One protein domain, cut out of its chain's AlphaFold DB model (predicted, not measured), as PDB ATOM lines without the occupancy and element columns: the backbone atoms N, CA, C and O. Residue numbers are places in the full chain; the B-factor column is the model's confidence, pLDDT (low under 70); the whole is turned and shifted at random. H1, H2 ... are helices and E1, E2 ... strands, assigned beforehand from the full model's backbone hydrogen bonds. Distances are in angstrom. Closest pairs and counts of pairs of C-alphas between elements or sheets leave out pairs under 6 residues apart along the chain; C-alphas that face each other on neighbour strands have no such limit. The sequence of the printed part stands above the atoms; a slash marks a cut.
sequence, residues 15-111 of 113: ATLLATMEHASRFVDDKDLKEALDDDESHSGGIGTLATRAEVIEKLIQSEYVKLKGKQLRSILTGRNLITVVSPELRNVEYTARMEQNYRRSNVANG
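Overview. This is residues 15 to 111 of the 113 residues of the protein "Topoisom_bac domain-containing protein" of Bifidobacterium catenulatum (UniProt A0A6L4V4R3). An elongated, open frame of short helices with few contacts between them: at one end stands a small strand hairpin, E1 and E2, with the last part of H4 and the start of H5 by it, and at the other end H3 crosses H6, with H2 packed on H3. H1 and H4 lie along one side between these ends, residues 84 to 90 stand free on the other side, and the last part of H6 sticks out with residues 105 to 111. The printed part has 97 residues, with six named helices and two named strands in the order H1 H2 H3 H4 E1 E2 H5 H6; the antiparallel sheet is E1 - E2, and the class is mostly helix. The whole is only just compact, close to loose, with a radius of gyration of the C-alphas of 14.8 A, and spans 46 by 27 by 24 A.

Arrangement. H1, residues 15 to 22, and H4, residues 50 to 62, only just touch, with 3 pairs of C-alphas within 8 A; the closest are those of Leu 18 and Arg 53, 6.5 A apart. They run opposite ways at a steep tilt of 57 degrees, and H4 touches H1 with residues 53 to 54 alone. H1 and H2, residues 24 to 27, meet only through their link. H2 touches H3, residues 31 to 38, closest at the C-alphas of Ser 25 and Lys 34, 4.9 A. H3 touches H6, residues 93 to 109, about perpendicular at 83 degrees, closest at the C-alphas of Ala 36 and Gln 101, 5.2 A; H6 does so with residues 94 to 101 alone. E1, residues 66 to 69, and E2, residues 72 to 75, form an antiparallel hairpin, with N 67 and O 74 at 2.9 A and N 69 and O 72 at 2.8 A within hydrogen-bond range. The closest C-alphas of H4 and E1 are those of Ile 61 and Lys 67, 5.7 A apart. H5, residues 77 to 85, touches no helix; its closest C-alpha to E1 is that of Gly 79, 6.4 A from that of Val 66. Every O i to N i+4 pair is within hydrogen-bond range in H1, H3, H5 and H6, and 7 of 9 are in H4; H2 is too short for such a pair.

Along the chain. H1 begins at C-alpha 15, (53.771, -4.673, -35.963), and measures 10.6 A. H2 measures 5.8 A, H3 10.5 A and H4 19.3 A. E1 measures 9.7 A, E2 10.0 A and H5 12.6 A. H6, the longest helix, measures 24.7 A and ends at C-alpha 109, (36.447, -34.470, -23.342).

Size, cuts and confidence. The C-alphas farthest apart are those of Gly 70 and Gly 111, 48.4 A. The printed part has no cut. The link from H3 to H4, 11 residues, is long. The mean pLDDT of the printed part is 89.8, and residues 40 to 44 and residue 111 are under 70.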
ATOM      1  N   ALA A  15      53.311  -3.518 -35.188       95.00
ATOM      2  CA  ALA A  15      53.771  -4.673 -35.963       95.00
ATOM      3  C   ALA A  15      54.680  -5.614 -35.153       95.00
ATOM      4  O   ALA A  15      54.516  -6.830 -35.181       95.00
ATOM      5  N   THR A  16      55.631  -5.065 -34.389       96.25
ATOM      6  CA  THR A  16      56.518  -5.908 -33.570       96.25
ATOM      7  C   THR A  16      55.815  -6.507 -32.354       96.25
ATOM      8  O   THR A  16      56.250  -7.550 -31.871       96.25
ATOM      9  N   LEU A  17      54.758  -5.863 -31.844       95.94
ATOM     10  CA  LEU A  17      53.951  -6.406 -30.757       95.94
ATOM     11  C   LEU A  17      53.045  -7.525 -31.275       95.94
ATOM     12  O   LEU A  17      53.036  -8.584 -30.665       95.94
ATOM     13  N   LEU A  18      52.397  -7.347 -32.429       94.31
ATOM     14  CA  LEU A  18      51.631  -8.396 -33.111       94.31
ATOM     15  C   LEU A  18      52.483  -9.649 -33.340       94.31
ATOM     16  O   LEU A  18      52.116 -10.721 -32.876       94.31
ATOM     17  N   ALA A  19      53.672  -9.495 -33.930       92.56
ATOM     18  CA  ALA A  19      54.599 -10.613 -34.128       92.56
ATOM     19  C   ALA A  19      55.072 -11.238 -32.800       92.56
ATOM     20  O   ALA A  19      55.385 -12.420 -32.719       92.56
ATOM     21  N   THR A  20      55.146 -10.445 -31.729       94.31
ATOM     22  CA  THR A  20      55.488 -10.946 -30.390       94.31
ATOM     23  C   THR A  20      54.337 -11.733 -29.766       94.31
ATOM     24  O   THR A  20      54.605 -12.702 -29.064       94.31
ATOM     25  N   MET A  21      53.089 -11.332 -30.015       93.88
ATOM     26  CA  MET A  21      51.891 -12.062 -29.594       93.88
ATOM     27  C   MET A  21      51.751 -13.372 -30.369       93.88
ATOM     28  O   MET A  21      51.410 -14.381 -29.768       93.88
ATOM     29  N   GLU A  22      52.074 -13.367 -31.662       91.31
ATOM     30  CA  GLU A  22      52.128 -14.568 -32.501       91.31
ATOM     31  C   GLU A  22      53.212 -15.548 -32.024       91.31
ATOM     32  O   GLU A  22      52.986 -16.725 -31.803       91.31
ATOM     33  N   HIS A  23      54.407 -15.064 -31.710       91.44
ATOM     34  CA  HIS A  23      55.480 -15.938 -31.223       91.44
ATOM     35  C   HIS A  23      55.598 -15.931 -29.697       91.44
ATOM     36  O   HIS A  23      56.707 -15.937 -29.155       91.44
ATOM     37  N   ALA A  24      54.468 -15.868 -28.990       92.88
ATOM     38  CA  ALA A  24      54.440 -15.747 -27.533       92.88
ATOM     39  C   ALA A  24      54.986 -16.993 -26.809       92.88
ATOM     40  O   ALA A  24      55.522 -16.869 -25.706       92.88
ATOM     41  N   SER A  25      54.944 -18.163 -27.450       92.00
ATOM     42  CA  SER A  25      55.530 -19.419 -26.956       92.00
ATOM     43  C   SER A  25      57.021 -19.308 -26.628       92.00
ATOM     44  O   SER A  25      57.506 -19.967 -25.709       92.00
ATOM     45  N   ARG A  26      57.765 -18.395 -27.269       92.38
ATOM     46  CA  ARG A  26      59.193 -18.163 -26.967       92.38
ATOM     47  C   ARG A  26      59.467 -17.664 -25.543       92.38
ATOM     48  O   ARG A  26      60.620 -17.655 -25.127       92.38
ATOM     49  N   PHE A  27      58.439 -17.183 -24.844       92.62
ATOM     50  CA  PHE A  27      58.522 -16.680 -23.471       92.62
ATOM     51  C   PHE A  27      58.039 -17.694 -22.426       92.62
ATOM     52  O   PHE A  27      57.986 -17.360 -21.246       92.62
ATOM     53  N   VAL A  28      57.663 -18.898 -22.853       93.00
ATOM     54  CA  VAL A  28      57.239 -20.006 -21.992       93.00
ATOM     55  C   VAL A  28      58.367 -21.027 -21.967       93.00
ATOM     56  O   VAL A  28      58.837 -21.419 -23.028       93.00
ATOM     57  N   ASP A  29      58.821 -21.480 -20.802       93.12
ATOM     58  CA  ASP A  29      59.898 -22.481 -20.737       93.12
ATOM     59  C   ASP A  29      59.370 -23.913 -20.858       93.12
ATOM     60  O   ASP A  29      59.963 -24.730 -21.567       93.12
ATOM     61  N   ASP A  30      58.229 -24.185 -20.226       94.69
ATOM     62  CA  ASP A  30      57.566 -25.485 -20.236       94.69
ATOM     63  C   ASP A  30      57.161 -25.905 -21.659       94.69
ATOM     64  O   ASP A  30      56.496 -25.169 -22.394       94.69
ATOM     65  N   LYS A  31      57.588 -27.106 -22.057       92.19
ATOM     66  CA  LYS A  31      57.382 -27.623 -23.411       92.19
ATOM     67  C   LYS A  31      55.903 -27.889 -23.711       92.19
ATOM     68  O   LYS A  31      55.447 -27.549 -24.800       92.19
ATOM     69  N   ASP A  32      55.158 -28.437 -22.758       90.25
ATOM     70  CA  ASP A  32      53.749 -28.782 -22.952       90.25
ATOM     71  C   ASP A  32      52.890 -27.511 -23.053       90.25
ATOM     72  O   ASP A  32      51.892 -27.469 -23.774       90.25
ATOM     73  N   LEU A  33      53.287 -26.445 -22.349       91.56
ATOM     74  CA  LEU A  33      52.647 -25.131 -22.445       91.56
ATOM     75  C   LEU A  33      53.034 -24.370 -23.719       91.56
ATOM     76  O   LEU A  33      52.201 -23.656 -24.269       91.56
ATOM     77  N   LYS A  34      54.263 -24.533 -24.221       91.69
ATOM     78  CA  LYS A  34      54.651 -24.026 -25.547       91.69
ATOM     79  C   LYS A  34      53.783 -24.633 -26.643       91.69
ATOM     80  O   LYS A  34      53.166 -23.894 -27.402       91.69
ATOM     81  N   GLU A  35      53.674 -25.961 -26.659       88.19
ATOM     82  CA  GLU A  35      52.811 -26.687 -27.599       88.19
ATOM     83  C   GLU A  35      51.341 -26.275 -27.449       88.19
ATOM     84  O   GLU A  35      50.589 -26.283 -28.417       88.19
ATOM     85  N   ALA A  36      50.906 -25.859 -26.254       87.19
ATOM     86  CA  ALA A  36      49.567 -25.314 -26.080       87.19
ATOM     87  C   ALA A  36      49.332 -24.011 -26.865       87.19
ATOM     88  O   ALA A  36      48.240 -23.845 -27.400       87.19
ATOM     89  N   LEU A  37      50.335 -23.133 -26.968       88.12
ATOM     90  CA  LEU A  37      50.249 -21.858 -27.695       88.12
ATOM     91  C   LEU A  37      50.524 -21.986 -29.201       88.12
ATOM     92  O   LEU A  37      49.979 -21.212 -29.983       88.12
ATOM     93  N   ASP A  38      51.385 -22.921 -29.603       82.69
ATOM     94  CA  ASP A  38      51.797 -23.093 -31.005       82.69
ATOM     95  C   ASP A  38      50.850 -23.998 -31.814       82.69
ATOM     96  O   ASP A  38      51.020 -24.135 -33.019       82.69
ATOM     97  N   ASP A  39      49.866 -24.630 -31.171       71.38
ATOM     98  CA  ASP A  39      48.954 -25.567 -31.830       71.38
ATOM     99  C   ASP A  39      48.047 -24.883 -32.867       71.38
ATOM    100  O   ASP A  39      47.210 -24.025 -32.539       71.38
ATOM    101  N   ASP A  40      48.175 -25.344 -34.110       61.81
ATOM    102  CA  ASP A  40      47.408 -24.912 -35.277       61.81
ATOM    103  C   ASP A  40      45.894 -25.151 -35.127       61.81
ATOM    104  O   ASP A  40      45.111 -24.407 -35.720       61.81
ATOM    105  N   GLU A  41      45.441 -26.110 -34.297       59.19
ATOM    106  CA  GLU A  41      43.999 -26.347 -34.070       59.19
ATOM    107  C   GLU A  41      43.298 -25.081 -33.536       59.19
ATOM    108  O   GLU A  41      42.159 -24.775 -33.901       59.19
ATOM    109  N   SER A  42      44.000 -24.292 -32.719       57.66
ATOM    110  CA  SER A  42      43.470 -23.058 -32.128       57.66
ATOM    111  C   SER A  42      43.445 -21.865 -33.094       57.66
ATOM    112  O   SER A  42      42.871 -20.826 -32.759       57.66
ATOM    113  N   HIS A  43      44.083 -21.975 -34.271       56.25
ATOM    114  CA  HIS A  43      44.339 -20.867 -35.210       56.25
ATOM    115  C   HIS A  43      44.969 -19.625 -34.549       56.25
ATOM    116  O   HIS A  43      44.902 -18.512 -35.086       56.25
ATOM    117  N   SER A  44      45.538 -19.789 -33.353       63.72
ATOM    118  CA  SER A  44      46.172 -18.705 -32.626       63.72
ATOM    119  C   SER A  44      47.593 -18.555 -33.143       63.72
ATOM    120  O   SER A  44      47.908 -17.504 -33.693       63.72
ATOM    121  N   GLY A  45      48.424 -19.600 -33.049       73.62
ATOM    122  CA  GLY A  45      49.865 -19.491 -33.257       73.62
ATOM    123  C   GLY A  45      50.381 -18.374 -32.362       73.62
ATOM    124  O   GLY A  45      50.638 -17.288 -32.873       73.62
ATOM    125  N   GLY A  46      50.326 -18.572 -31.036       86.56
ATOM    126  CA  GLY A  46      50.633 -17.575 -30.006       86.56
ATOM    127  C   GLY A  46      49.468 -17.238 -29.067       86.56
ATOM    128  O   GLY A  46      48.579 -18.041 -28.826       86.56
ATOM    129  N   ILE A  47      49.460 -16.018 -28.514       89.38
ATOM    130  CA  ILE A  47      48.336 -15.514 -27.706       89.38
ATOM    131  C   ILE A  47      47.338 -14.735 -28.569       89.38
ATOM    132  O   ILE A  47      47.707 -13.833 -29.334       89.38
ATOM    133  N   GLY A  48      46.056 -15.073 -28.422       86.62
ATOM    134  CA  GLY A  48      44.970 -14.533 -29.243       86.62
ATOM    135  C   GLY A  48      45.034 -14.992 -30.704       86.62
ATOM    136  O   GLY A  48      46.023 -15.561 -31.158       86.62
ATOM    137  N   THR A  49      43.976 -14.715 -31.456       85.50
ATOM    138  CA  THR A  49      43.876 -14.983 -32.902       85.50
ATOM    139  C   THR A  49      44.247 -13.747 -33.719       85.50
ATOM    140  O   THR A  49      44.236 -12.629 -33.198       85.50
ATOM    141  N   LEU A  50      44.519 -13.906 -35.020       79.88
ATOM    142  CA  LEU A  50      44.844 -12.782 -35.917       79.88
ATOM    143  C   LEU A  50      43.872 -11.596 -35.780       79.88
ATOM    144  O   LEU A  50      44.315 -10.457 -35.649       79.88
ATOM    145  N   ALA A  51      42.562 -11.868 -35.746       79.56
ATOM    146  CA  ALA A  51      41.531 -10.837 -35.633       79.56
ATOM    147  C   ALA A  51      41.547 -10.115 -34.274       79.56
ATOM    148  O   ALA A  51      41.404  -8.897 -34.210       79.56
ATOM    149  N   THR A  52      41.758 -10.852 -33.182       87.44
ATOM    150  CA  THR A  52      41.646 -10.303 -31.821       87.44
ATOM    151  C   THR A  52      42.909  -9.576 -31.365       87.44
ATOM    152  O   THR A  52      42.834  -8.693 -30.515       87.44
ATOM    153  N   ARG A  53      44.081  -9.877 -31.939       92.94
ATOM    154  CA  ARG A  53      45.347  -9.227 -31.559       92.94
ATOM    155  C   ARG A  53      45.350  -7.726 -31.826       92.94
ATOM    156  O   ARG A  53      45.738  -6.958 -30.948       92.94
ATOM    157  N   ALA A  54      44.909  -7.313 -33.014       92.75
ATOM    158  CA  ALA A  54      44.814  -5.897 -33.359       92.75
ATOM    159  C   ALA A  54      43.831  -5.173 -32.426       92.75
ATOM    160  O   ALA A  54      44.167  -4.133 -31.861       92.75
ATOM    161  N   GLU A  55      42.673  -5.789 -32.169       95.50
ATOM    162  CA  GLU A  55      41.663  -5.263 -31.247       95.50
ATOM    163  C   GLU A  55      42.206  -5.112 -29.813       95.50
ATOM    164  O   GLU A  55      41.952  -4.108 -29.150       95.50
ATOM    165  N   VAL A  56      42.995  -6.072 -29.320       96.38
ATOM    166  CA  VAL A  56      43.635  -5.978 -27.998       96.38
ATOM    167  C   VAL A  56      44.606  -4.799 -27.939       96.38
ATOM    168  O   VAL A  56      44.589  -4.047 -26.964       96.38
ATOM    169  N   ILE A  57      45.437  -4.602 -28.966       95.88
ATOM    170  CA  ILE A  57      46.369  -3.467 -29.008       95.88
ATOM    171  C   ILE A  57      45.600  -2.143 -29.030       95.88
ATOM    172  O   ILE A  57      45.944  -1.226 -28.280       95.88
ATOM    173  N   GLU A  58      44.538  -2.057 -29.829       95.88
ATOM    174  CA  GLU A  58      43.669  -0.886 -29.873       95.88
ATOM    175  C   GLU A  58      43.047  -0.600 -28.498       95.88
ATOM    176  O   GLU A  58      43.152   0.521 -27.997       95.88
ATOM    177  N   LYS A  59      42.507  -1.620 -27.821       97.25
ATOM    178  CA  LYS A  59      41.959  -1.492 -26.462       97.25
ATOM    179  C   LYS A  59      42.995  -1.013 -25.449       97.25
ATOM    180  O   LYS A  59      42.660  -0.195 -24.593       97.25
ATOM    181  N   LEU A  60      44.247  -1.471 -25.532       97.19
ATOM    182  CA  LEU A  60      45.329  -1.004 -24.651       97.19
ATOM    183  C   LEU A  60      45.641   0.488 -24.843       97.19
ATOM    184  O   LEU A  60      46.041   1.155 -23.883       97.19
ATOM    185  N   ILE A  61      45.468   1.002 -26.065       96.75
ATOM    186  CA  ILE A  61      45.628   2.422 -26.388       96.75
ATOM    187  C   ILE A  61      44.411   3.217 -25.904       96.75
ATOM    188  O   ILE A  61      44.579   4.206 -25.196       96.75
ATOM    189  N   GLN A  62      43.197   2.766 -26.237       97.31
ATOM    190  CA  GLN A  62      41.941   3.423 -25.853       97.31
ATOM    191  C   GLN A  62      41.749   3.479 -24.329       97.31
ATOM    192  O   GLN A  62      41.243   4.466 -23.810       97.31
ATOM    193  N   SER A  63      42.204   2.449 -23.611       96.69
ATOM    194  CA  SER A  63      42.146   2.381 -22.142       96.69
ATOM    195  C   SER A  63      43.297   3.119 -21.451       96.69
ATOM    196  O   SER A  63      43.489   2.966 -20.247       96.69
ATOM    197  N   GLU A  64      44.118   3.862 -22.201       96.19
ATOM    198  CA  GLU A  64      45.242   4.639 -21.678       96.19
ATOM    199  C   GLU A  64      46.238   3.810 -20.841       96.19
ATOM    200  O   GLU A  64      46.804   4.287 -19.858       96.19
ATOM    201  N   TYR A  65      46.509   2.557 -21.217       97.50
ATOM    202  CA  TYR A  65      47.609   1.779 -20.621       97.50
ATOM    203  C   TYR A  65      48.914   1.952 -21.402       97.50
ATOM    204  O   TYR A  65      50.021   1.926 -20.841       97.50
ATOM    205  N   VAL A  66      48.783   2.183 -22.706       97.75
ATOM    206  CA  VAL A  66      49.873   2.381 -23.656       97.75
ATOM    207  C   VAL A  66      49.552   3.595 -24.525       97.75
ATOM    208  O   VAL A  66      48.398   3.856 -24.833       97.75
ATOM    209  N   LYS A  67      50.573   4.342 -24.951       97.44
ATOM    210  CA  LYS A  67      50.424   5.416 -25.943       97.44
ATOM    211  C   LYS A  67      51.372   5.252 -27.118       97.44
ATOM    212  O   LYS A  67      52.469   4.707 -26.964       97.44
ATOM    213  N   LEU A  68      50.990   5.817 -28.258       97.56
ATOM    214  CA  LEU A  68      51.874   5.975 -29.407       97.56
ATOM    215  C   LEU A  68      52.785   7.198 -29.224       97.56
ATOM    216  O   LEU A  68      52.340   8.309 -28.945       97.56
ATOM    217  N   LYS A  69      54.093   6.994 -29.394       97.19
ATOM    218  CA  LYS A  69      55.101   8.048 -29.562       97.19
ATOM    219  C   LYS A  69      55.731   7.867 -30.941       97.19
ATOM    220  O   LYS A  69      56.655   7.067 -31.111       97.19
ATOM    221  N   GLY A  70      55.190   8.563 -31.938       95.94
ATOM    222  CA  GLY A  70      55.424   8.203 -33.337       95.94
ATOM    223  C   GLY A  70      54.874   6.799 -33.597       95.94
ATOM    224  O   GLY A  70      53.734   6.518 -33.253       95.94
ATOM    225  N   LYS A  71      55.704   5.891 -34.120       95.44
ATOM    226  CA  LYS A  71      55.322   4.483 -34.355       95.44
ATOM    227  C   LYS A  71      55.531   3.559 -33.146       95.44
ATOM    228  O   LYS A  71      55.309   2.360 -33.254       95.44
ATOM    229  N   GLN A  72      56.038   4.082 -32.026       97.81
ATOM    230  CA  GLN A  72      56.413   3.275 -30.863       97.81
ATOM    231  C   GLN A  72      55.299   3.243 -29.819       97.81
ATOM    232  O   GLN A  72      54.854   4.295 -29.365       97.81
ATOM    233  N   LEU A  73      54.946   2.051 -29.362       98.06
ATOM    234  CA  LEU A  73      54.115   1.799 -28.195       98.06
ATOM    235  C   LEU A  73      54.938   2.012 -26.919       98.06
ATOM    236  O   LEU A  73      56.024   1.452 -26.742       98.06
ATOM    237  N   ARG A  74      54.431   2.857 -26.019       97.88
ATOM    238  CA  ARG A  74      55.065   3.186 -24.738       97.88
ATOM    239  C   ARG A  74      54.062   3.024 -23.605       97.88
ATOM    240  O   ARG A  74      53.047   3.713 -23.598       97.88
ATOM    241  N   SER A  75      54.378   2.178 -22.625       96.81
ATOM    242  CA  SER A  75      53.591   2.107 -21.392       96.81
ATOM    243  C   SER A  75      53.651   3.437 -20.642       96.81
ATOM    244  O   SER A  75      54.720   4.061 -20.539       96.81
ATOM    245  N   ILE A  76      52.504   3.863 -20.122       96.56
ATOM    246  CA  ILE A  76      52.369   5.078 -19.312       96.56
ATOM    247  C   ILE A  76      52.119   4.736 -17.843       96.56
ATOM    248  O   ILE A  76      52.140   3.565 -17.469       96.56
ATOM    249  N   LEU A  77      51.979   5.755 -16.991       97.19
ATOM    250  CA  LEU A  77      51.938   5.574 -15.539       97.19
ATOM    251  C   LEU A  77      50.804   4.635 -15.103       97.19
ATOM    252  O   LEU A  77      51.055   3.694 -14.363       97.19
ATOM    253  N   THR A  78      49.600   4.836 -15.628       96.75
ATOM    254  CA  THR A  78      48.418   3.981 -15.420       96.75
ATOM    255  C   THR A  78      48.686   2.522 -15.780       96.75
ATOM    256  O   THR A  78      48.505   1.645 -14.940       96.75
ATOM    257  N   GLY A  79      49.206   2.247 -16.982       96.81
ATOM    258  CA  GLY A  79      49.550   0.885 -17.409       96.81
ATOM    259  C   GLY A  79      50.626   0.231 -16.540       96.81
ATOM    260  O   GLY A  79      50.536  -0.951 -16.220       96.81
ATOM    261  N   ARG A  80      51.630   0.996 -16.096       97.38
ATOM    262  CA  ARG A  80      52.662   0.480 -15.183       97.38
ATOM    263  C   ARG A  80      52.094   0.185 -13.800       97.38
ATOM    264  O   ARG A  80      52.381  -0.877 -13.260       97.38
ATOM    265  N   ASN A  81      51.258   1.073 -13.266       97.25
ATOM    266  CA  ASN A  81      50.613   0.887 -11.968       97.25
ATOM    267  C   ASN A  81      49.676  -0.327 -11.981       97.25
ATOM    268  O   ASN A  81      49.692  -1.113 -11.037       97.25
ATOM    269  N   LEU A  82      48.930  -0.543 -13.071       96.06
ATOM    270  CA  LEU A  82      48.106  -1.742 -13.227       96.06
ATOM    271  C   LEU A  82      48.958  -3.010 -13.083       96.06
ATOM    272  O   LEU A  82      48.656  -3.884 -12.276       96.06
ATOM    273  N   ILE A  83      50.080  -3.074 -13.800       96.50
ATOM    274  CA  ILE A  83      50.993  -4.221 -13.742       96.50
ATOM    275  C   ILE A  83      51.589  -4.424 -12.341       96.50
ATOM    276  O   ILE A  83      51.944  -5.555 -12.008       96.50
ATOM    277  N   THR A  84      51.701  -3.380 -11.512       95.81
ATOM    278  CA  THR A  84      52.179  -3.525 -10.124       95.81
ATOM    279  C   THR A  84      51.141  -4.081  -9.156       95.81
ATOM    280  O   THR A  84      51.538  -4.686  -8.166       95.81
ATOM    281  N   VAL A  85      49.845  -3.889  -9.420       96.81
ATOM    282  CA  VAL A  85      48.768  -4.339  -8.517       96.81
ATOM    283  C   VAL A  85      48.160  -5.678  -8.929       96.81
ATOM    284  O   VAL A  85      47.597  -6.382  -8.098       96.81
ATOM    285  N   VAL A  86      48.274  -6.043 -10.208       95.75
ATOM    286  CA  VAL A  86      47.820  -7.337 -10.723       95.75
ATOM    287  C   VAL A  86      48.731  -8.456 -10.214       95.75
ATOM    288  O   VAL A  86      49.956  -8.312 -10.191       95.75
ATOM    289  N   SER A  87      48.126  -9.588  -9.832       96.88
ATOM    290  CA  SER A  87      48.858 -10.788  -9.407       96.88
ATOM    291  C   SER A  87      49.943 -11.164 -10.430       96.88
ATOM    292  O   SER A  87      49.657 -11.170 -11.632       96.88
ATOM    293  N   PRO A  88      51.170 -11.521  -9.996       94.19
ATOM    294  CA  PRO A  88      52.253 -11.905 -10.898       94.19
ATOM    295  C   PRO A  88      51.883 -13.009 -11.892       94.19
ATOM    296  O   PRO A  88      52.379 -12.999 -13.015       94.19
ATOM    297  N   GLU A  89      51.000 -13.921 -11.490       94.06
ATOM    298  CA  GLU A  89      50.518 -15.014 -12.329       94.06
ATOM    299  C   GLU A  89      49.688 -14.511 -13.519       94.06
ATOM    300  O   GLU A  89      49.923 -14.926 -14.649       94.06
ATOM    301  N   LEU A  90      48.787 -13.546 -13.300       93.50
ATOM    302  CA  LEU A  90      47.879 -13.024 -14.332       93.50
ATOM    303  C   LEU A  90      48.585 -12.189 -15.409       93.50
ATOM    304  O   LEU A  90      48.028 -11.948 -16.476       93.50
ATOM    305  N   ARG A  91      49.806 -11.726 -15.132       93.00
ATOM    306  CA  ARG A  91      50.655 -11.003 -16.091       93.00
ATOM    307  C   ARG A  91      51.734 -11.893 -16.720       93.00
ATOM    308  O   ARG A  91      52.637 -11.369 -17.371       93.00
ATOM    309  N   ASN A  92      51.671 -13.208 -16.499       93.50
ATOM    310  CA  ASN A  92      52.569 -14.193 -17.091       93.50
ATOM    311  C   ASN A  92      51.877 -14.887 -18.276       93.50
ATOM    312  O   ASN A  92      50.777 -15.416 -18.145       93.50
ATOM    313  N   VAL A  93      52.552 -14.924 -19.425       93.69
ATOM    314  CA  VAL A  93      52.094 -15.611 -20.643       93.69
ATOM    315  C   VAL A  93      51.792 -17.099 -20.414       93.69
ATOM    316  O   VAL A  93      50.873 -17.640 -21.024       93.69
ATOM    317  N   GLU A  94      52.497 -17.755 -19.489       93.88
ATOM    318  CA  GLU A  94      52.245 -19.155 -19.144       93.88
ATOM    319  C   GLU A  94      50.844 -19.391 -18.581       93.88
ATOM    320  O   GLU A  94      50.291 -20.480 -18.727       93.88
ATOM    321  N   TYR A  95      50.267 -18.390 -17.912       94.44
ATOM    322  CA  TYR A  95      48.903 -18.496 -17.415       94.44
ATOM    323  C   TYR A  95      47.921 -18.610 -18.585       94.44
ATOM    324  O   TYR A  95      47.079 -19.504 -18.593       94.44
ATOM    325  N   THR A  96      48.093 -17.785 -19.624       91.88
ATOM    326  CA  THR A  96      47.325 -17.908 -20.870       91.88
ATOM    327  C   THR A  96      47.573 -19.258 -21.547       91.88
ATOM    328  O   THR A  96      46.615 -19.911 -21.941       91.88
ATOM    329  N   ALA A  97      48.818 -19.742 -21.593       91.75
ATOM    330  CA  ALA A  97      49.128 -21.067 -22.141       91.75
ATOM    331  C   ALA A  97      48.388 -22.206 -21.411       91.75
ATOM    332  O   ALA A  97      47.839 -23.110 -22.041       91.75
ATOM    333  N   ARG A  98      48.314 -22.142 -20.072       92.38
ATOM    334  CA  ARG A  98      47.535 -23.090 -19.256       92.38
ATOM    335  C   ARG A  98      46.040 -23.018 -19.559       92.38
ATOM    336  O   ARG A  98      45.386 -24.059 -19.607       92.38
ATOM    337  N   MET A  99      45.496 -21.818 -19.767       90.56
ATOM    338  CA  MET A  99      44.091 -21.652 -20.151       90.56
ATOM    339  C   MET A  99      43.791 -22.332 -21.488       90.56
ATOM    340  O   MET A  99      42.843 -23.112 -21.554       90.56
ATOM    341  N   GLU A 100      44.623 -22.112 -22.508       87.06
ATOM    342  CA  GLU A 100      44.467 -22.749 -23.825       87.06
ATOM    343  C   GLU A 100      44.576 -24.279 -23.736       87.06
ATOM    344  O   GLU A 100      43.744 -25.009 -24.281       87.06
ATOM    345  N   GLN A 101      45.538 -24.792 -22.959       88.56
ATOM    346  CA  GLN A 101      45.678 -26.231 -22.720       88.56
ATOM    347  C   GLN A 101      44.416 -26.830 -22.073       88.56
ATOM    348  O   GLN A 101      43.939 -27.891 -22.487       88.56
ATOM    349  N   ASN A 102      43.866 -26.162 -21.057       89.19
ATOM    350  CA  ASN A 102      42.654 -26.610 -20.372       89.19
ATOM    351  C   ASN A 102      41.429 -26.547 -21.288       89.19
ATOM    352  O   ASN A 102      40.633 -27.489 -21.305       89.19
ATOM    353  N   TYR A 103      41.306 -25.480 -22.078       84.12
ATOM    354  CA  TYR A 103      40.248 -25.335 -23.069       84.12
ATOM    355  C   TYR A 103      40.280 -26.495 -24.076       84.12
ATOM    356  O   TYR A 103      39.275 -27.193 -24.236       84.12
ATOM    357  N   ARG A 104      41.458 -26.818 -24.630       78.88
ATOM    358  CA  ARG A 104      41.653 -27.977 -25.519       78.88
ATOM    359  C   ARG A 104      41.241 -29.290 -24.858       78.88
ATOM    360  O   ARG A 104      40.463 -30.047 -25.434       78.88
ATOM    361  N   ARG A 105      41.730 -29.560 -23.642       83.69
ATOM    362  CA  ARG A 105      41.384 -30.784 -22.893       83.69
ATOM    363  C   ARG A 105      39.875 -30.919 -22.709       83.69
ATOM    364  O   ARG A 105      39.342 -32.015 -22.862       83.69
ATOM    365  N   SER A 106      39.190 -29.810 -22.431       83.56
ATOM    366  CA  SER A 106      37.736 -29.800 -22.272       83.56
ATOM    367  C   SER A 106      36.989 -30.047 -23.589       83.56
ATOM    368  O   SER A 106      36.047 -30.834 -23.605       83.56
ATOM    369  N   ASN A 107      37.442 -29.477 -24.711       78.62
ATOM    370  CA  ASN A 107      36.842 -29.721 -26.028       78.62
ATOM    371  C   ASN A 107      36.992 -31.184 -26.468       78.62
ATOM    372  O   ASN A 107      36.042 -31.767 -26.991       78.62
ATOM    373  N   VAL A 108      38.152 -31.793 -26.193       74.56
ATOM    374  CA  VAL A 108      38.383 -33.230 -26.416       74.56
ATOM    375  C   VAL A 108      37.442 -34.070 -25.556       74.56
ATOM    376  O   VAL A 108      36.802 -34.985 -26.069       74.56
ATOM    377  N   ALA A 109      37.323 -33.748 -24.265       74.44
ATOM    378  CA  ALA A 109      36.447 -34.470 -23.342       74.44
ATOM    379  C   ALA A 109      34.960 -34.374 -23.731       74.44
ATOM    380  O   ALA A 109      34.207 -35.317 -23.503       74.44
ATOM    381  N   ASN A 110      34.551 -33.262 -24.350       79.38
ATOM    382  CA  ASN A 110      33.180 -33.020 -24.799       79.38
ATOM    383  C   ASN A 110      32.890 -33.520 -26.227       79.38
ATOM    384  O   ASN A 110      31.780 -33.323 -26.716       79.38
ATOM    385  N   GLY A 111      33.858 -34.145 -26.909       66.00
ATOM    386  CA  GLY A 111      33.667 -34.681 -28.261       66.00
ATOM    387  C   GLY A 111      33.401 -33.621 -29.335       66.00
ATOM    388  O   GLY A 111      32.838 -33.944 -30.374       66.00
TER     389      GLY A 111